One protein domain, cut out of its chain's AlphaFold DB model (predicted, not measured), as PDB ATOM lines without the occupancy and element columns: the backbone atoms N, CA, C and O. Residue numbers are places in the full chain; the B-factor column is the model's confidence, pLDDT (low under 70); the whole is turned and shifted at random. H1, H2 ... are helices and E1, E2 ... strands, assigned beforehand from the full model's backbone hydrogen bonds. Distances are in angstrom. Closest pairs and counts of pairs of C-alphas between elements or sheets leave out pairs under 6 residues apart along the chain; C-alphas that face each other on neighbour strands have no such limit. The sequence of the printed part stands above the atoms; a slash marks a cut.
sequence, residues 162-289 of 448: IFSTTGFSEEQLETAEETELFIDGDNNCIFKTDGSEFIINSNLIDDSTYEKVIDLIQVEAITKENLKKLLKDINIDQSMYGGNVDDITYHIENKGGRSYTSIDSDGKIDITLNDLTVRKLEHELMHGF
ATOM      1  N   ILE A 162      -0.757  -5.813 -53.380       83.31
ATOM      2  CA  ILE A 162      -2.160  -6.142 -53.065       83.31
ATOM      3  C   ILE A 162      -3.098  -5.516 -54.107       83.31
ATOM      4  O   ILE A 162      -4.013  -6.185 -54.581       83.31
ATOM      5  N   PHE A 163      -2.830  -4.267 -54.497       89.69
ATOM      6  CA  PHE A 163      -3.618  -3.493 -55.458       89.69
ATOM      7  C   PHE A 163      -2.726  -2.936 -56.562       89.69
ATOM      8  O   PHE A 163      -1.628  -2.451 -56.288       89.69
ATOM      9  N   SER A 164      -3.187  -2.992 -57.809       90.06
ATOM     10  CA  SER A 164      -2.419  -2.486 -58.945       90.06
ATOM     11  C   SER A 164      -2.256  -0.967 -58.871       90.06
ATOM     12  O   SER A 164      -3.224  -0.243 -58.667       90.06
ATOM     13  N   THR A 165      -1.044  -0.479 -59.130       91.81
ATOM     14  CA  THR A 165      -0.741   0.953 -59.317       91.81
ATOM     15  C   THR A 165      -0.621   1.331 -60.797       91.81
ATOM     16  O   THR A 165      -0.096   2.383 -61.165       91.81
ATOM     17  N   THR A 166      -1.076   0.454 -61.697       91.94
ATOM     18  CA  THR A 166      -1.001   0.702 -63.141       91.94
ATOM     19  C   THR A 166      -1.859   1.908 -63.514       91.94
ATOM     20  O   THR A 166      -3.072   1.876 -63.344       91.94
ATOM     21  N   GLY A 167      -1.239   2.927 -64.109       90.44
ATOM     22  CA  GLY A 167      -1.931   4.145 -64.545       90.44
ATOM     23  C   GLY A 167      -1.861   5.298 -63.549       90.44
ATOM     24  O   GLY A 167      -2.292   6.392 -63.903       90.44
ATOM     25  N   PHE A 168      -1.268   5.079 -62.372       95.06
ATOM     26  CA  PHE A 168      -1.031   6.142 -61.401       95.06
ATOM     27  C   PHE A 168      -0.078   7.194 -61.984       95.06
ATOM     28  O   PHE A 168       0.859   6.884 -62.730       95.06
ATOM     29  N   SER A 169      -0.327   8.450 -61.630       94.62
ATOM     30  CA  SER A 169       0.597   9.561 -61.811       94.62
ATOM     31  C   SER A 169       1.827   9.399 -60.909       94.62
ATOM     32  O   SER A 169       1.844   8.577 -59.995       94.62
ATOM     33  N   GLU A 170       2.871  10.190 -61.156       94.88
ATOM     34  CA  GLU A 170       4.082  10.179 -60.325       94.88
ATOM     35  C   GLU A 170       3.775  10.538 -58.861       94.88
ATOM     36  O   GLU A 170       4.244   9.857 -57.955       94.88
ATOM     37  N   GLU A 171       2.901  11.524 -58.634       93.38
ATOM     38  CA  GLU A 171       2.487  11.956 -57.292       93.38
ATOM     39  C   GLU A 171       1.645  10.888 -56.569       93.38
ATOM     40  O   GLU A 171       1.821  10.642 -55.374       93.38
ATOM     41  N   GLN A 172       0.759  10.200 -57.300       94.69
ATOM     42  CA  GLN A 172      -0.017   9.082 -56.752       94.69
ATOM     43  C   GLN A 172       0.893   7.897 -56.393       94.69
ATOM     44  O   GLN A 172       0.664   7.230 -55.385       94.69
ATOM     45  N   LEU A 173       1.925   7.621 -57.199       95.06
ATOM     46  CA  LEU A 173       2.900   6.566 -56.906       95.06
ATOM     47  C   LEU A 173       3.716   6.883 -55.655       95.06
ATOM     48  O   LEU A 173       3.863   6.007 -54.811       95.06
ATOM     49  N   GLU A 174       4.201   8.117 -55.516       94.88
ATOM     50  CA  GLU A 174       4.916   8.564 -54.315       94.88
ATOM     51  C   GLU A 174       4.035   8.405 -53.067       94.88
ATOM     52  O   GLU A 174       4.426   7.733 -52.113       94.88
ATOM     53  N   THR A 175       2.791   8.887 -53.130       95.69
ATOM     54  CA  THR A 175       1.818   8.755 -52.034       95.69
ATOM     55  C   THR A 175       1.567   7.285 -51.669       95.69
ATOM     56  O   THR A 175       1.579   6.918 -50.493       95.69
ATOM     57  N   ALA A 176       1.369   6.416 -52.663       94.88
ATOM     58  CA  ALA A 176       1.152   4.986 -52.451       94.88
ATOM     59  C   ALA A 176       2.389   4.262 -51.888       94.88
ATOM     60  O   ALA A 176       2.251   3.298 -51.140       94.88
ATOM     61  N   GLU A 177       3.595   4.702 -52.251       93.19
ATOM     62  CA  GLU A 177       4.853   4.138 -51.762       93.19
ATOM     63  C   GLU A 177       5.144   4.515 -50.303       93.19
ATOM     64  O   GLU A 177       5.759   3.720 -49.585       93.19
ATOM     65  N   GLU A 178       4.718   5.701 -49.870       93.75
ATOM     66  CA  GLU A 178       4.917   6.213 -48.508       93.75
ATOM     67  C   GLU A 178       3.814   5.782 -47.536       93.75
ATOM     68  O   GLU A 178       4.067   5.638 -46.339       93.75
ATOM     69  N   THR A 179       2.608   5.522 -48.040       95.94
ATOM     70  CA  THR A 179       1.467   5.093 -47.225       95.94
ATOM     71  C   THR A 179       1.641   3.652 -46.747       95.94
ATOM     72  O   THR A 179       1.818   2.731 -47.544       95.94
ATOM     73  N   GLU A 180       1.532   3.426 -45.437       95.31
ATOM     74  CA  GLU A 180       1.554   2.086 -44.853       95.31
ATOM     75  C   GLU A 180       0.176   1.423 -44.958       95.31
ATOM     76  O   GLU A 180      -0.787   1.867 -44.337       95.31
ATOM     77  N   LEU A 181       0.076   0.324 -45.707       94.69
ATOM     78  CA  LEU A 181      -1.149  -0.471 -45.809       94.69
ATOM     79  C   LEU A 181      -1.130  -1.667 -44.845       94.69
ATOM     80  O   LEU A 181      -0.255  -2.534 -44.920       94.69
ATOM     81  N   PHE A 182      -2.151  -1.759 -43.996       92.56
ATOM     82  CA  PHE A 182      -2.446  -2.916 -43.153       92.56
ATOM     83  C   PHE A 182      -3.773  -3.563 -43.548       92.56
ATOM     84  O   PHE A 182      -4.671  -2.907 -44.077       92.56
ATOM     85  N   ILE A 183      -3.910  -4.852 -43.237       90.00
ATOM     86  CA  ILE A 183      -5.202  -5.537 -43.220       90.00
ATOM     87  C   ILE A 183      -5.429  -6.046 -41.801       90.00
ATOM     88  O   ILE A 183      -4.595  -6.795 -41.283       90.00
ATOM     89  N   ASP A 184      -6.530  -5.620 -41.183       87.25
ATOM     90  CA  ASP A 184      -6.909  -6.037 -39.832       87.25
ATOM     91  C   ASP A 184      -7.742  -7.335 -39.827       87.25
ATOM     92  O   ASP A 184      -8.116  -7.892 -40.866       87.25
ATOM     93  N   GLY A 185      -8.037  -7.848 -38.630       79.94
ATOM     94  CA  GLY A 185      -8.836  -9.064 -38.469       79.94
ATOM     95  C   GLY A 185     -10.302  -8.924 -38.902       79.94
ATOM     96  O   GLY A 185     -10.923  -9.917 -39.299       79.94
ATOM     97  N   ASP A 186     -10.848  -7.706 -38.881       83.38
ATOM     98  CA  ASP A 186     -12.194  -7.375 -39.365       83.38
ATOM     99  C   ASP A 186     -12.259  -7.194 -40.888       83.38
ATOM    100  O   ASP A 186     -13.331  -6.919 -41.440       83.38
ATOM    101  N   ASN A 187     -11.147  -7.476 -41.576       84.88
ATOM    102  CA  ASN A 187     -11.012  -7.405 -43.020       84.88
ATOM    103  C   ASN A 187     -11.181  -5.968 -43.535       84.88
ATOM    104  O   ASN A 187     -11.816  -5.732 -44.565       84.88
ATOM    105  N   ASN A 188     -10.628  -5.003 -42.803       91.12
ATOM    106  CA  ASN A 188     -10.468  -3.629 -43.252       91.12
ATOM    107  C   ASN A 188      -9.050  -3.413 -43.776       91.12
ATOM    108  O   ASN A 188      -8.078  -3.882 -43.188       91.12
ATOM    109  N   CYS A 189      -8.944  -2.676 -44.876       94.12
ATOM    110  CA  CYS A 189      -7.703  -2.065 -45.315       94.12
ATOM    111  C   CYS A 189      -7.520  -0.753 -44.548       94.12
ATOM    112  O   CYS A 189      -8.406   0.104 -44.583       94.12
ATOM    113  N   ILE A 190      -6.388  -0.617 -43.863       95.75
ATOM    114  CA  ILE A 190      -6.013   0.574 -43.103       95.75
ATOM    115  C   ILE A 190      -4.810   1.199 -43.800       95.75
ATOM    116  O   ILE A 190      -3.733   0.605 -43.823       95.75
ATOM    117  N   PHE A 191      -5.005   2.379 -44.376       97.00
ATOM    118  CA  PHE A 191      -3.961   3.189 -44.994       97.00
ATOM    119  C   PHE A 191      -3.493   4.226 -43.985       97.00
ATOM    120  O   PHE A 191      -4.248   5.126 -43.623       97.00
ATOM    121  N   LYS A 192      -2.264   4.083 -43.507       96.62
ATOM    122  CA  LYS A 192      -1.691   4.933 -42.476       96.62
ATOM    123  C   LYS A 192      -0.639   5.858 -43.070       96.62
ATOM    124  O   LYS A 192       0.260   5.410 -43.780       96.62
ATOM    125  N   THR A 193      -0.757   7.138 -42.750       95.44
ATOM    126  CA  THR A 193       0.200   8.189 -43.103       95.44
ATOM    127  C   THR A 193       0.747   8.850 -41.839       95.44
ATOM    128  O   THR A 193       0.433   8.438 -40.717       95.44
ATOM    129  N   ASP A 194       1.585   9.876 -42.004       89.12
ATOM    130  CA  ASP A 194       1.999  10.725 -40.889       89.12
ATOM    131  C   ASP A 194       0.809  11.589 -40.429       89.12
ATOM    132  O   ASP A 194       0.478  12.619 -41.021       89.12
ATOM    133  N   GLY A 195       0.109  11.105 -39.404       89.38
ATOM    134  CA  GLY A 195      -0.978  11.814 -38.727       89.38
ATOM    135  C   GLY A 195      -2.402  11.523 -39.211       89.38
ATOM    136  O   GLY A 195      -3.334  12.162 -38.723       89.38
ATOM    137  N   SER A 196      -2.594  10.572 -40.133       95.94
ATOM    138  CA  SER A 196      -3.937  10.124 -40.532       95.94
ATOM    139  C   SER A 196      -4.025   8.614 -40.767       95.94
ATOM    140  O   SER A 196      -3.062   7.958 -41.170       95.94
ATOM    141  N   GLU A 197      -5.215   8.057 -40.547       97.44
ATOM    142  CA  GLU A 197      -5.562   6.667 -40.863       97.44
ATOM    143  C   GLU A 197      -6.838   6.628 -41.707       97.44
ATOM    144  O   GLU A 197      -7.857   7.176 -41.304       97.44
ATOM    145  N   PHE A 198      -6.815   5.960 -42.860       97.88
ATOM    146  CA  PHE A 198      -7.995   5.735 -43.697       97.88
ATOM    147  C   PHE A 198      -8.384   4.264 -43.660       97.88
ATOM    148  O   PHE A 198      -7.619   3.393 -44.062       97.88
ATOM    149  N   ILE A 199      -9.596   3.991 -43.197       96.81
ATOM    150  CA  ILE A 199     -10.113   2.651 -42.950       96.81
ATOM    151  C   ILE A 199     -11.246   2.381 -43.934       96.81
ATOM    152  O   ILE A 199     -12.264   3.075 -43.931       96.81
ATOM    153  N   ILE A 200     -11.097   1.347 -44.757       95.31
ATOM    154  CA  ILE A 200     -12.125   0.888 -45.699       95.31
ATOM    155  C   ILE A 200     -12.279  -0.626 -45.604       95.31
ATOM    156  O   ILE A 200     -11.294  -1.359 -45.552       95.31
ATOM    157  N   ASN A 201     -13.513  -1.127 -45.613       92.06
ATOM    158  CA  ASN A 201     -13.724  -2.572 -45.654       92.06
ATOM    159  C   ASN A 201     -13.161  -3.156 -46.959       92.06
ATOM    160  O   ASN A 201     -13.448  -2.644 -48.043       92.06
ATOM    161  N   SER A 202     -12.427  -4.266 -46.886       88.44
ATOM    162  CA  SER A 202     -11.736  -4.818 -48.052       88.44
ATOM    163  C   SER A 202     -12.687  -5.331 -49.146       88.44
ATOM    164  O   SER A 202     -12.258  -5.596 -50.264       88.44
ATOM    165  N   ASN A 203     -13.976  -5.528 -48.850       87.56
ATOM    166  CA  ASN A 203     -14.960  -5.897 -49.873       87.56
ATOM    167  C   ASN A 203     -15.383  -4.704 -50.740       87.56
ATOM    168  O   ASN A 203     -16.048  -4.895 -51.756       87.56
ATOM    169  N   LEU A 204     -15.053  -3.483 -50.314       88.44
ATOM    170  CA  LEU A 204     -15.365  -2.244 -51.020       88.44
ATOM    171  C   LEU A 204     -14.189  -1.733 -51.853       88.44
ATOM    172  O   LEU A 204     -14.351  -0.724 -52.532       88.44
ATOM    173  N   ILE A 205     -13.030  -2.395 -51.797       89.94
ATOM    174  CA  ILE A 205     -11.821  -1.958 -52.491       89.94
ATOM    175  C   ILE A 205     -11.496  -2.866 -53.680       89.94
ATOM    176  O   ILE A 205     -11.365  -4.084 -53.569       89.94
ATOM    177  N   ASP A 206     -11.366  -2.228 -54.835       90.19
ATOM    178  CA  ASP A 206     -10.782  -2.738 -56.069       90.19
ATOM    179  C   ASP A 206      -9.679  -1.769 -56.532       90.19
ATOM    180  O   ASP A 206      -9.453  -0.743 -55.888       90.19
ATOM    181  N   ASP A 207      -8.999  -2.056 -57.647       90.75
ATOM    182  CA  ASP A 207      -7.917  -1.192 -58.154       90.75
ATOM    183  C   ASP A 207      -8.382   0.264 -58.382       90.75
ATOM    184  O   ASP A 207      -7.655   1.206 -58.077       90.75
ATOM    185  N   SER A 208      -9.618   0.469 -58.858       92.00
ATOM    186  CA  SER A 208     -10.163   1.818 -59.085       92.00
ATOM    187  C   SER A 208     -10.477   2.552 -57.782       92.00
ATOM    188  O   SER A 208     -10.347   3.772 -57.698       92.00
ATOM    189  N   THR A 209     -10.944   1.832 -56.769       93.00
ATOM    190  CA  THR A 209     -11.218   2.385 -55.445       93.00
ATOM    191  C   THR A 209      -9.922   2.688 -54.713       93.00
ATOM    192  O   THR A 209      -9.832   3.730 -54.076       93.00
ATOM    193  N   TYR A 210      -8.912   1.830 -54.854       94.44
ATOM    194  CA  TYR A 210      -7.582   2.067 -54.312       94.44
ATOM    195  C   TYR A 210      -6.975   3.365 -54.855       94.44
ATOM    196  O   TYR A 210      -6.577   4.209 -54.061       94.44
ATOM    197  N   GLU A 211      -7.014   3.581 -56.176       94.88
ATOM    198  CA  GLU A 211      -6.589   4.847 -56.798       94.88
ATOM    199  C   GLU A 211      -7.279   6.062 -56.155       94.88
ATOM    200  O   GLU A 211      -6.619   7.016 -55.752       94.88
ATOM    201  N   LYS A 212      -8.601   5.996 -55.957       94.62
ATOM    202  CA  LYS A 212      -9.357   7.082 -55.312       94.62
ATOM    203  C   LYS A 212      -8.983   7.287 -53.849       94.62
ATOM    204  O   LYS A 212      -9.017   8.416 -53.382       94.62
ATOM    205  N   VAL A 213      -8.685   6.225 -53.101       96.31
ATOM    206  CA  VAL A 213      -8.233   6.359 -51.706       96.31
ATOM    207  C   VAL A 213      -6.876   7.059 -51.661       96.31
ATOM    208  O   VAL A 213      -6.692   7.945 -50.832       96.31
ATOM    209  N   ILE A 214      -5.969   6.734 -52.584       96.62
ATOM    210  CA  ILE A 214      -4.687   7.434 -52.725       96.62
ATOM    211  C   ILE A 214      -4.899   8.915 -53.081       96.62
ATOM    212  O   ILE A 214      -4.282   9.773 -52.452       96.62
ATOM    213  N   ASP A 215      -5.828   9.236 -53.987       94.25
ATOM    214  CA  ASP A 215      -6.198  10.632 -54.280       94.25
ATOM    215  C   ASP A 215      -6.709  11.364 -53.033       94.25
ATOM    216  O   ASP A 215      -6.333  12.508 -52.774       94.25
ATOM    217  N   LEU A 216      -7.568  10.714 -52.241       95.56
ATOM    218  CA  LEU A 216      -8.090  11.288 -51.002       95.56
ATOM    219  C   LEU A 216      -6.975  11.556 -49.987       95.56
ATOM    220  O   LEU A 216      -6.982  12.620 -49.379       95.56
ATOM    221  N   ILE A 217      -6.021  10.634 -49.834       97.25
ATOM    222  CA  ILE A 217      -4.852  10.806 -48.961       97.25
ATOM    223  C   ILE A 217      -4.018  12.013 -49.407       97.25
ATOM    224  O   ILE A 217      -3.649  12.847 -48.582       97.25
ATOM    225  N   GLN A 218      -3.756  12.140 -50.710       94.62
ATOM    226  CA  GLN A 218      -2.973  13.251 -51.249       94.62
ATOM    227  C   GLN A 218      -3.664  14.601 -51.001       94.62
ATOM    228  O   GLN A 218      -3.039  15.549 -50.517       94.62
ATOM    229  N   VAL A 219      -4.961  14.694 -51.312       92.50
ATOM    230  CA  VAL A 219      -5.754  15.912 -51.079       92.50
ATOM    231  C   VAL A 219      -5.816  16.229 -49.588       92.50
ATOM    232  O   VAL A 219      -5.630  17.384 -49.214       92.50
ATOM    233  N   GLU A 220      -6.052  15.234 -48.735       94.75
ATOM    234  CA  GLU A 220      -6.097  15.423 -47.285       94.75
ATOM    235  C   GLU A 220      -4.815  16.054 -46.764       94.75
ATOM    236  O   GLU A 220      -4.891  17.086 -46.101       94.75
ATOM    237  N   ALA A 221      -3.654  15.506 -47.133       94.00
ATOM    238  CA  ALA A 221      -2.368  16.001 -46.665       94.00
ATOM    239  C   ALA A 221      -2.151  17.468 -47.072       94.00
ATOM    240  O   ALA A 221      -1.778  18.304 -46.247       94.00
ATOM    241  N   ILE A 222      -2.450  17.803 -48.332       91.69
ATOM    242  CA  ILE A 222      -2.309  19.165 -48.864       91.69
ATOM    243  C   ILE A 222      -3.273  20.128 -48.162       91.69
ATOM    244  O   ILE A 222      -2.863  21.193 -47.693       91.69
ATOM    245  N   THR A 223      -4.555  19.772 -48.086       91.38
ATOM    246  CA  THR A 223      -5.594  20.628 -47.510       91.38
ATOM    247  C   THR A 223      -5.357  20.835 -46.018       91.38
ATOM    248  O   THR A 223      -5.381  21.977 -45.554       91.38
ATOM    249  N   LYS A 224      -5.034  19.769 -45.277       92.31
ATOM    250  CA  LYS A 224      -4.701  19.814 -43.848       92.31
ATOM    251  C   LYS A 224      -3.527  20.748 -43.565       92.31
ATOM    252  O   LYS A 224      -3.648  21.633 -42.718       92.31
ATOM    253  N   GLU A 225      -2.417  20.618 -44.291       92.00
ATOM    254  CA  GLU A 225      -1.245  21.480 -44.089       92.00
ATOM    255  C   GLU A 225      -1.518  22.941 -44.464       92.00
ATOM    256  O   GLU A 225      -1.129  23.862 -43.738       92.00
ATOM    257  N   ASN A 226      -2.252  23.180 -45.555       90.56
ATOM    258  CA  ASN A 226      -2.646  24.533 -45.937       90.56
ATOM    259  C   ASN A 226      -3.532  25.198 -44.873       90.56
ATOM    260  O   ASN A 226      -3.393  26.394 -44.615       90.56
ATOM    261  N   LEU A 227      -4.407  24.438 -44.215       88.88
ATOM    262  CA  LEU A 227      -5.254  24.948 -43.136       88.88
ATOM    263  C   LEU A 227      -4.491  25.175 -41.848       88.88
ATOM    264  O   LEU A 227      -4.663  26.223 -41.237       88.88
ATOM    265  N   LYS A 228      -3.601  24.256 -41.463       89.81
ATOM    266  CA  LYS A 228      -2.691  24.470 -40.331       89.81
ATOM    267  C   LYS A 228      -1.905  25.763 -40.516       89.81
ATOM    268  O   LYS A 228      -1.786  26.556 -39.584       89.81
ATOM    269  N   LYS A 229      -1.419  26.020 -41.732       90.12
ATOM    270  CA  LYS A 229      -0.752  27.278 -42.069       90.12
ATOM    271  C   LYS A 229      -1.697  28.481 -41.983       90.12
ATOM    272  O   LYS A 229      -1.328  29.467 -41.354       90.12
ATOM    273  N   LEU A 230      -2.891  28.396 -42.572       87.44
ATOM    274  CA  LEU A 230      -3.885  29.474 -42.535       87.44
ATOM    275  C   LEU A 230      -4.248  29.861 -41.096       87.44
ATOM    276  O   LEU A 230      -4.235  31.039 -40.757       87.44
ATOM    277  N   LEU A 231      -4.542  28.872 -40.250       85.81
ATOM    278  CA  LEU A 231      -4.892  29.082 -38.847       85.81
ATOM    279  C   LEU A 231      -3.720  29.667 -38.061       85.81
ATOM    280  O   LEU A 231      -3.887  30.623 -37.304       85.81
ATOM    281  N   LYS A 232      -2.506  29.182 -38.308       88.00
ATOM    282  CA  LYS A 232      -1.306  29.745 -37.694       88.00
ATOM    283  C   LYS A 232      -1.086  31.211 -38.072       88.00
ATOM    284  O   LYS A 232      -0.730  32.010 -37.207       88.00
ATOM    285  N   ASP A 233      -1.315  31.577 -39.334       87.12
ATOM    286  CA  ASP A 233      -1.160  32.957 -39.818       87.12
ATOM    287  C   ASP A 233      -2.126  33.931 -39.107       87.12
ATOM    288  O   ASP A 233      -1.800  35.108 -38.944       87.12
ATOM    289  N   ILE A 234      -3.253  33.427 -38.590       83.12
ATOM    290  CA  ILE A 234      -4.236  34.183 -37.794       83.12
ATOM    291  C   ILE A 234      -4.096  33.969 -36.274       83.12
ATOM    292  O   ILE A 234      -4.978  34.346 -35.507       83.12
ATOM    293  N   ASN A 235      -2.957  33.431 -35.815       83.69
ATOM    294  CA  ASN A 235      -2.625  33.129 -34.410       83.69
ATOM    295  C   ASN A 235      -3.501  32.051 -33.747       83.69
ATOM    296  O   ASN A 235      -3.766  32.103 -32.543       83.69
ATOM    297  N   ILE A 236      -3.921  31.057 -34.524       80.69
ATOM    298  CA  ILE A 236      -4.606  29.853 -34.060       80.69
ATOM    299  C   ILE A 236      -3.654  28.661 -34.280       80.69
ATOM    300  O   ILE A 236      -3.497  28.162 -35.389       80.69
ATOM    301  N   ASP A 237      -2.973  28.228 -33.213       72.31
ATOM    302  CA  ASP A 237      -1.905  27.206 -33.274       72.31
ATOM    303  C   ASP A 237      -2.413  25.743 -33.238       72.31
ATOM    304  O   ASP A 237      -1.619  24.809 -33.330       72.31
ATOM    305  N   GLN A 238      -3.721  25.533 -33.083       74.31
ATOM    306  CA  GLN A 238      -4.402  24.228 -33.018       74.31
ATOM    307  C   GLN A 238      -5.784  24.334 -33.686       74.31
ATOM    308  O   GLN A 238      -6.149  25.413 -34.141       74.31
ATOM    309  N   SER A 239      -6.592  23.271 -33.739       81.81
ATOM    310  CA  SER A 239      -8.004  23.446 -34.124       81.81
ATOM    311  C   SER A 239      -8.702  24.440 -33.184       81.81
ATOM    312  O   SER A 239      -8.350  24.566 -32.007       81.81
ATOM    313  N   MET A 240      -9.717  25.144 -33.681       75.38
ATOM    314  CA  MET A 240     -10.403  26.181 -32.903       75.38
ATOM    315  C   MET A 240     -11.047  25.640 -31.619       75.38
ATOM    316  O   MET A 240     -11.205  26.391 -30.657       75.38
ATOM    317  N   TYR A 241     -11.363  24.344 -31.588       75.62
ATOM    318  CA  TYR A 241     -12.124  23.712 -30.508       75.62
ATOM    319  C   TYR A 241     -11.440  22.478 -29.901       75.62
ATOM    320  O   TYR A 241     -12.072  21.695 -29.198       75.62
ATOM    321  N   GLY A 242     -10.127  22.330 -30.101       74.88
ATOM    322  CA  GLY A 242      -9.305  21.361 -29.365       74.88
ATOM    323  C   GLY A 242      -9.222  19.950 -29.957       74.88
ATOM    324  O   GLY A 242      -8.613  19.085 -29.336       74.88
ATOM    325  N   GLY A 243      -9.766  19.721 -31.154       83.62
ATOM    326  CA  GLY A 243      -9.442  18.557 -31.978       83.62
ATOM    327  C   GLY A 243      -7.949  18.474 -32.337       83.62
ATOM    328  O   GLY A 243      -7.316  19.478 -32.688       83.62
ATOM    329  N   ASN A 244      -7.389  17.271 -32.261       87.44
ATOM    330  CA  ASN A 244      -6.027  16.946 -32.643       87.44
ATOM    331  C   ASN A 244      -5.957  16.702 -34.153       87.44
ATOM    332  O   ASN A 244      -6.181  15.603 -34.643       87.44
ATOM    333  N   VAL A 245      -5.634  17.755 -34.894       87.94
ATOM    334  CA  VAL A 245      -5.565  17.717 -36.363       87.94
ATOM    335  C   VAL A 245      -4.367  16.933 -36.892       87.94
ATOM    336  O   VAL A 245      -4.311  16.667 -38.082       87.94
ATOM    337  N   ASP A 246      -3.428  16.549 -36.025       89.31
ATOM    338  CA  ASP A 246      -2.301  15.679 -36.372       89.31
ATOM    339  C   ASP A 246      -2.610  14.188 -36.112       89.31
ATOM    340  O   ASP A 246      -1.717  13.356 -36.239       89.31
ATOM    341  N   ASP A 247      -3.845  13.847 -35.721       90.31
ATOM    342  CA  ASP A 247      -4.304  12.469 -35.504       90.31
ATOM    343  C   ASP A 247      -5.778  12.318 -35.919       90.31
ATOM    344  O   ASP A 247      -6.702  12.474 -35.110       90.31
ATOM    345  N   ILE A 248      -6.000  12.061 -37.213       94.56
ATOM    346  CA  ILE A 248      -7.339  11.968 -37.814       94.56
ATOM    347  C   ILE A 248      -7.608  10.548 -38.315       94.56
ATOM    348  O   ILE A 248      -6.833   9.978 -39.083       94.56
ATOM    349  N   THR A 249      -8.753   9.976 -37.942       97.06
ATOM    350  CA  THR A 249      -9.218   8.696 -38.492       97.06
ATOM    351  C   THR A 249     -10.367   8.913 -39.473       97.06
ATOM    352  O   THR A 249     -11.390   9.502 -39.139       97.06
ATOM    353  N   TYR A 250     -10.228   8.381 -40.684       97.56
ATOM    354  CA  TYR A 250     -11.239   8.375 -41.731       97.56
ATOM    355  C   TYR A 250     -11.867   6.991 -41.866       97.56
ATOM    356  O   TYR A 250     -11.191   6.012 -42.168       97.56
ATOM    357  N   HIS A 251     -13.184   6.909 -41.735       96.88
ATOM    358  CA  HIS A 251     -13.977   5.714 -42.000       96.88
ATOM    359  C   HIS A 251     -14.662   5.836 -43.361       96.88
ATOM    360  O   HIS A 251     -15.610   6.604 -43.527       96.88
ATOM    361  N   ILE A 252     -14.204   5.069 -44.348       96.12
ATOM    362  CA  ILE A 252     -14.773   5.057 -45.696       96.12
ATOM    363  C   ILE A 252     -15.826   3.950 -45.783       96.12
ATOM    364  O   ILE A 252     -15.513   2.764 -45.893       96.12
ATOM    365  N   GLU A 253     -17.097   4.342 -45.764       92.50
ATOM    366  CA  GLU A 253     -18.219   3.399 -45.793       92.50
ATOM    367  C   GLU A 253     -18.773   3.166 -47.207       92.50
ATOM    368  O   GLU A 253     -19.382   2.129 -47.461       92.50
ATOM    369  N   ASN A 254     -18.593   4.132 -48.119       84.19
ATOM    370  CA  ASN A 254     -19.028   4.088 -49.526       84.19
ATOM    371  C   ASN A 254     -20.464   3.548 -49.757       84.19
ATOM    372  O   ASN A 254     -20.756   2.899 -50.762       84.19
ATOM    373  N   LYS A 255     -21.380   3.796 -48.815       86.19
ATOM    374  CA  LYS A 255     -22.776   3.319 -48.857       86.19
ATOM    375  C   LYS A 255     -23.764   4.381 -49.353       86.19
ATOM    376  O   LYS A 255     -24.968   4.129 -49.409       86.19
ATOM    377  N   GLY A 256     -23.263   5.558 -49.735       80.31
ATOM    378  CA  GLY A 256     -24.070   6.737 -50.027       80.31
ATOM    379  C   GLY A 256     -24.638   7.385 -48.761       80.31
ATOM    380  O   GLY A 256     -24.574   6.842 -47.662       80.31
ATOM    381  N   GLY A 257     -25.201   8.583 -48.912       83.25
ATOM    382  CA  GLY A 257     -25.699   9.381 -47.790       83.25
ATOM    383  C   GLY A 257     -24.728  10.478 -47.353       83.25
ATOM    384  O   GLY A 257     -23.917  10.962 -48.149       83.25
ATOM    385  N   ARG A 258     -24.878  10.924 -46.102       84.06
ATOM    386  CA  ARG A 258     -24.153  12.075 -45.547       84.06
ATOM    387  C   ARG A 258     -22.855  11.642 -44.901       84.06
ATOM    388  O   ARG A 258     -22.868  10.717 -44.098       84.06
ATOM    389  N   SER A 259     -21.772  12.314 -45.251       91.62
ATOM    390  CA  SER A 259     -20.552  12.255 -44.459       91.62
ATOM    391  C   SER A 259     -20.752  13.080 -43.180       91.62
ATOM    392  O   SER A 259     -21.748  13.803 -43.075       91.62
ATOM    393  N   TYR A 260     -19.911  12.859 -42.178       91.19
ATOM    394  CA  TYR A 260     -19.944  13.630 -40.938       91.19
ATOM    395  C   TYR A 260     -18.609  13.524 -40.208       91.19
ATOM    396  O   TYR A 260     -17.864  12.555 -40.389       91.19
ATOM    397  N   THR A 261     -18.375  14.481 -39.321       91.94
ATOM    398  CA  THR A 261     -17.190  14.555 -38.469       91.94
ATOM    399  C   THR A 261     -17.598  14.566 -37.009       91.94
ATOM    400  O   THR A 261     -18.591  15.188 -36.629       91.94
ATOM    401  N   SER A 262     -16.831  13.874 -36.177       89.38
ATOM    402  CA  SER A 262     -16.975  13.895 -34.726       89.38
ATOM    403  C   SER A 262     -15.626  14.111 -34.064       89.38
ATOM    404  O   SER A 262     -14.617  13.592 -34.531       89.38
ATOM    405  N   ILE A 263     -15.635  14.850 -32.958       86.75
ATOM    406  CA  ILE A 263     -14.477  15.023 -32.085       86.75
ATOM    407  C   ILE A 263     -14.823  14.366 -30.753       86.75
ATOM    408  O   ILE A 263     -15.864  14.675 -30.160       86.75
ATOM    409  N   ASP A 264     -14.005  13.415 -30.315       83.12
ATOM    410  CA  ASP A 264     -14.217  12.739 -29.038       83.12
ATOM    411  C   ASP A 264     -13.738  13.588 -27.843       83.12
ATOM    412  O   ASP A 264     -13.228  14.700 -27.982       83.12
ATOM    413  N   SER A 265     -13.929  13.076 -26.623       81.50
ATOM    414  CA  SER A 265     -13.540  13.795 -25.404       81.50
ATOM    415  C   SER A 265     -12.030  13.965 -25.223       81.50
ATOM    416  O   SER A 265     -11.619  14.821 -24.441       81.50
ATOM    417  N   ASP A 266     -11.229  13.142 -25.899       82.56
ATOM    418  CA  ASP A 266      -9.768  13.182 -25.859       82.56
ATOM    419  C   ASP A 266      -9.199  14.044 -27.006       82.56
ATOM    420  O   ASP A 266      -7.983  14.203 -27.126       82.56
ATOM    421  N   GLY A 267     -10.080  14.658 -27.808       82.62
ATOM    422  CA  GLY A 267      -9.737  15.517 -28.937       82.62
ATOM    423  C   GLY A 267      -9.457  14.743 -30.224       82.62
ATOM    424  O   GLY A 267      -9.030  15.351 -31.199       82.62
ATOM    425  N   LYS A 268      -9.682  13.428 -30.271       88.56
ATOM    426  CA  LYS A 268      -9.503  12.650 -31.497       88.56
ATOM    427  C   LYS A 268     -10.571  13.032 -32.517       88.56
ATOM    428  O   LYS A 268     -11.746  13.152 -32.171       88.56
ATOM    429  N   ILE A 269     -10.158  13.211 -33.769       92.75
ATOM    430  CA  ILE A 269     -11.057  13.528 -34.878       92.75
ATOM    431  C   ILE A 269     -11.357  12.236 -35.645       92.75
ATOM    432  O   ILE A 269     -10.457  11.622 -36.219       92.75
ATOM    433  N   ASP A 270     -12.631  11.852 -35.690       94.31
ATOM    434  CA  ASP A 270     -13.125  10.750 -36.514       94.31
ATOM    435  C   ASP A 270     -14.054  11.302 -37.608       94.31
ATOM    436  O   ASP A 270     -15.061  11.958 -37.329       94.31
ATOM    437  N   ILE A 271     -13.728  11.018 -38.867       95.38
ATOM    438  CA  ILE A 271     -14.466  11.461 -40.052       95.38
ATOM    439  C   ILE A 271     -15.052  10.247 -40.756       95.38
ATOM    440  O   ILE A 271     -14.333   9.337 -41.151       95.38
ATOM    441  N   THR A 272     -16.361  10.235 -40.991       96.12
ATOM    442  CA  THR A 272     -17.010   9.200 -41.803       96.12
ATOM    443  C   THR A 272     -17.288   9.718 -43.207       96.12
ATOM    444  O   THR A 272     -18.097  10.626 -43.392       96.12
ATOM    445  N   LEU A 273     -16.681   9.087 -44.215       95.88
ATOM    446  CA  LEU A 273     -16.895   9.369 -45.631       95.88
ATOM    447  C   LEU A 273     -17.840   8.334 -46.250       95.88
ATOM    448  O   LEU A 273     -17.506   7.163 -46.441       95.88
ATOM    449  N   ASN A 274     -19.043   8.782 -46.609       92.69
ATOM    450  CA  ASN A 274     -20.068   7.917 -47.204       92.69
ATOM    451  C   ASN A 274     -19.954   7.755 -48.730       92.69
ATOM    452  O   ASN A 274     -20.719   6.998 -49.332       92.69
ATOM    453  N   ASP A 275     -18.988   8.435 -49.347       89.06
ATOM    454  CA  ASP A 275     -18.506   8.207 -50.707       89.06
ATOM    455  C   ASP A 275     -17.045   8.671 -50.842       89.06
ATOM    456  O   ASP A 275     -16.487   9.290 -49.938       89.06
ATOM    457  N   LEU A 276     -16.430   8.355 -51.981       89.69
ATOM    458  CA  LEU A 276     -15.027   8.649 -52.287       89.69
ATOM    459  C   LEU A 276     -14.864   9.991 -53.019       89.69
ATOM    460  O   LEU A 276     -14.209  10.057 -54.059       89.69
ATOM    461  N   THR A 277     -15.534  11.047 -52.553       88.69
ATOM    462  CA  THR A 277     -15.428  12.367 -53.189       88.69
ATOM    463  C   THR A 277     -14.501  13.299 -52.415       88.69
ATOM    464  O   THR A 277     -14.702  13.556 -51.231       88.69
ATOM    465  N   VAL A 278     -13.532  13.872 -53.135       90.06
ATOM    466  CA  VAL A 278     -12.593  14.897 -52.638       90.06
ATOM    467  C   VAL A 278     -13.326  16.010 -51.890       90.06
ATOM    468  O   VAL A 278     -12.991  16.328 -50.758       90.06
ATOM    469  N   ARG A 279     -14.423  16.513 -52.462       87.81
ATOM    470  CA  ARG A 279     -15.193  17.612 -51.864       87.81
ATOM    471  C   ARG A 279     -15.814  17.276 -50.515       87.81
ATOM    472  O   ARG A 279     -15.956  18.160 -49.679       87.81
ATOM    473  N   LYS A 280     -16.257  16.031 -50.315       89.62
ATOM    474  CA  LYS A 280     -16.778  15.612 -49.009       89.62
ATOM    475  C   LYS A 280     -15.646  15.455 -48.012       89.62
ATOM    476  O   LYS A 280     -15.826  15.862 -46.877       89.62
ATOM    477  N   LEU A 281     -14.491  14.939 -48.434       93.50
ATOM    478  CA  LEU A 281     -13.304  14.923 -47.584       93.50
ATOM    479  C   LEU A 281     -12.922  16.334 -47.135       93.50
ATOM    480  O   LEU A 281     -12.744  16.549 -45.945       93.50
ATOM    481  N   GLU A 282     -12.849  17.293 -48.056       92.12
ATOM    482  CA  GLU A 282     -12.502  18.679 -47.730       92.12
ATOM    483  C   GLU A 282     -13.529  19.307 -46.789       92.12
ATOM    484  O   GLU A 282     -13.150  19.917 -45.800       92.12
ATOM    485  N   HIS A 283     -14.824  19.122 -47.058       91.94
ATOM    486  CA  HIS A 283     -15.888  19.629 -46.195       91.94
ATOM    487  C   HIS A 283     -15.806  19.047 -44.774       91.94
ATOM    488  O   HIS A 283     -15.803  19.795 -43.805       91.94
ATOM    489  N   GLU A 284     -15.685  17.725 -44.639       92.62
ATOM    490  CA  GLU A 284     -15.627  17.075 -43.327       92.62
ATOM    491  C   GLU A 284     -14.326  17.359 -42.574       92.62
ATOM    492  O   GLU A 284     -14.339  17.625 -41.374       92.62
ATOM    493  N   LEU A 285     -13.190  17.395 -43.273       92.56
ATOM    494  CA  LEU A 285     -11.922  17.787 -42.663       92.56
ATOM    495  C   LEU A 285     -12.050  19.154 -41.978       92.56
ATOM    496  O   LEU A 285     -11.446  19.357 -40.929       92.56
ATOM    497  N   MET A 286     -12.868  20.069 -42.513       90.88
ATOM    498  CA  MET A 286     -13.018  21.413 -41.949       90.88
ATOM    499  C   MET A 286     -13.709  21.342 -40.601       90.88
ATOM    500  O   MET A 286     -13.233  21.951 -39.648       90.88
ATOM    501  N   HIS A 287     -14.755  20.534 -40.472       89.25
ATOM    502  CA  HIS A 287     -15.375  20.289 -39.176       89.25
ATOM    503  C   HIS A 287     -14.355  19.791 -38.134       89.25
ATOM    504  O   HIS A 287     -14.387  20.233 -36.986       89.25
ATOM    505  N   GLY A 288     -13.353  18.997 -38.525       87.19
ATOM    506  CA  GLY A 288     -12.257  18.599 -37.629       87.19
ATOM    507  C   GLY A 288     -11.461  19.778 -37.042       87.19
ATOM    508  O   GLY A 288     -10.998  19.723 -35.902       87.19
ATOM    509  N   PHE A 289     -11.350  20.883 -37.781       86.31
ATOM    510  CA  PHE A 289     -10.726  22.122 -37.311       86.31
ATOM    511  C   PHE A 289     -11.691  23.048 -36.546       86.31
ATOM    512  O   PHE A 289     -11.217  23.929 -35.817       86.31
TER     513      PHE A 289
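AT A GLANCE: This is residues 162 to 289 of the 448 residues of an uncharacterized protein of Pseudobutyrivibrio sp. OR37 (UniProt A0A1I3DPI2). A twisted six-stranded sheet has H2 and H3 side by side over one face and its other face bare, with H1 packed crosswise on H2 residues 211 to 218. The later part of H2 reaches beyond the sheet. The 128 printed residues include, in order, H1 E1 E2 E3 H2 E4 E5 E6 H3; the mixed sheet runs E1 E2 E3 E4 E6 E5. The class is mixed, helices and strands, in two layers, compact with a radius of gyration of the C-alphas of 14.5 A, spanning 43 by 30 by 25 A.

IN THESE COORDINATES: H1, residues 170 to 178, begins at C-alpha (4.082, 10.179, -60.325). E1 is 180 to 183, E2 188 to 192 and E3 196 to 201. H2, 207 to 233, is 39.3 A long. E4 is 248 to 252, E5 260 to 263 and E6 269 to 273. H3, 278 to 289, is 17.0 A long and ends at C-alpha (-10.726, 22.122, -37.311).

HOW THE PARTS SIT: E1, E2 and E3 form a meander, each strand the antiparallel neighbour of the one before (N 182 and O 190, 2.8 A; N 191 and O 198, 2.8 A). E4 is parallel to E3 (N 199 and O 250, 2.8 A) and to E6 (N 251 and O 271, 2.7 A). E5 and E6 form an antiparallel hairpin (N 262 and O 270, 2.9 A). E3, H2 and E4 make a strand-helix-strand unit, two parallel strands joined through a helix, with a left-handed crossover. H2 is on the sheet at a height of 9.4 A. H3 is on the same face at 8.3 A. H2 touches H3 with residues 215 to 224 alone, closest at the C-alphas of Leu 216 and Val 278, 6.0 A, at a steep tilt of 39 degrees, the same way. H1 touches H2, closest at the C-alphas of Ala 176 and Ile 214, 6.3 A, about perpendicular at 88 degrees. Every O i to N i+4 pair is within hydrogen-bond range in H1 and H2, and 7 of 8 in H3.

THE WHOLE: The C-alphas farthest apart, Asn 203 and Asn 235, are 43.8 A apart. The printed part has no cut. The link from H2 to E4, residues 234 to 247, is long. No printed residue is under 70 in pLDDT.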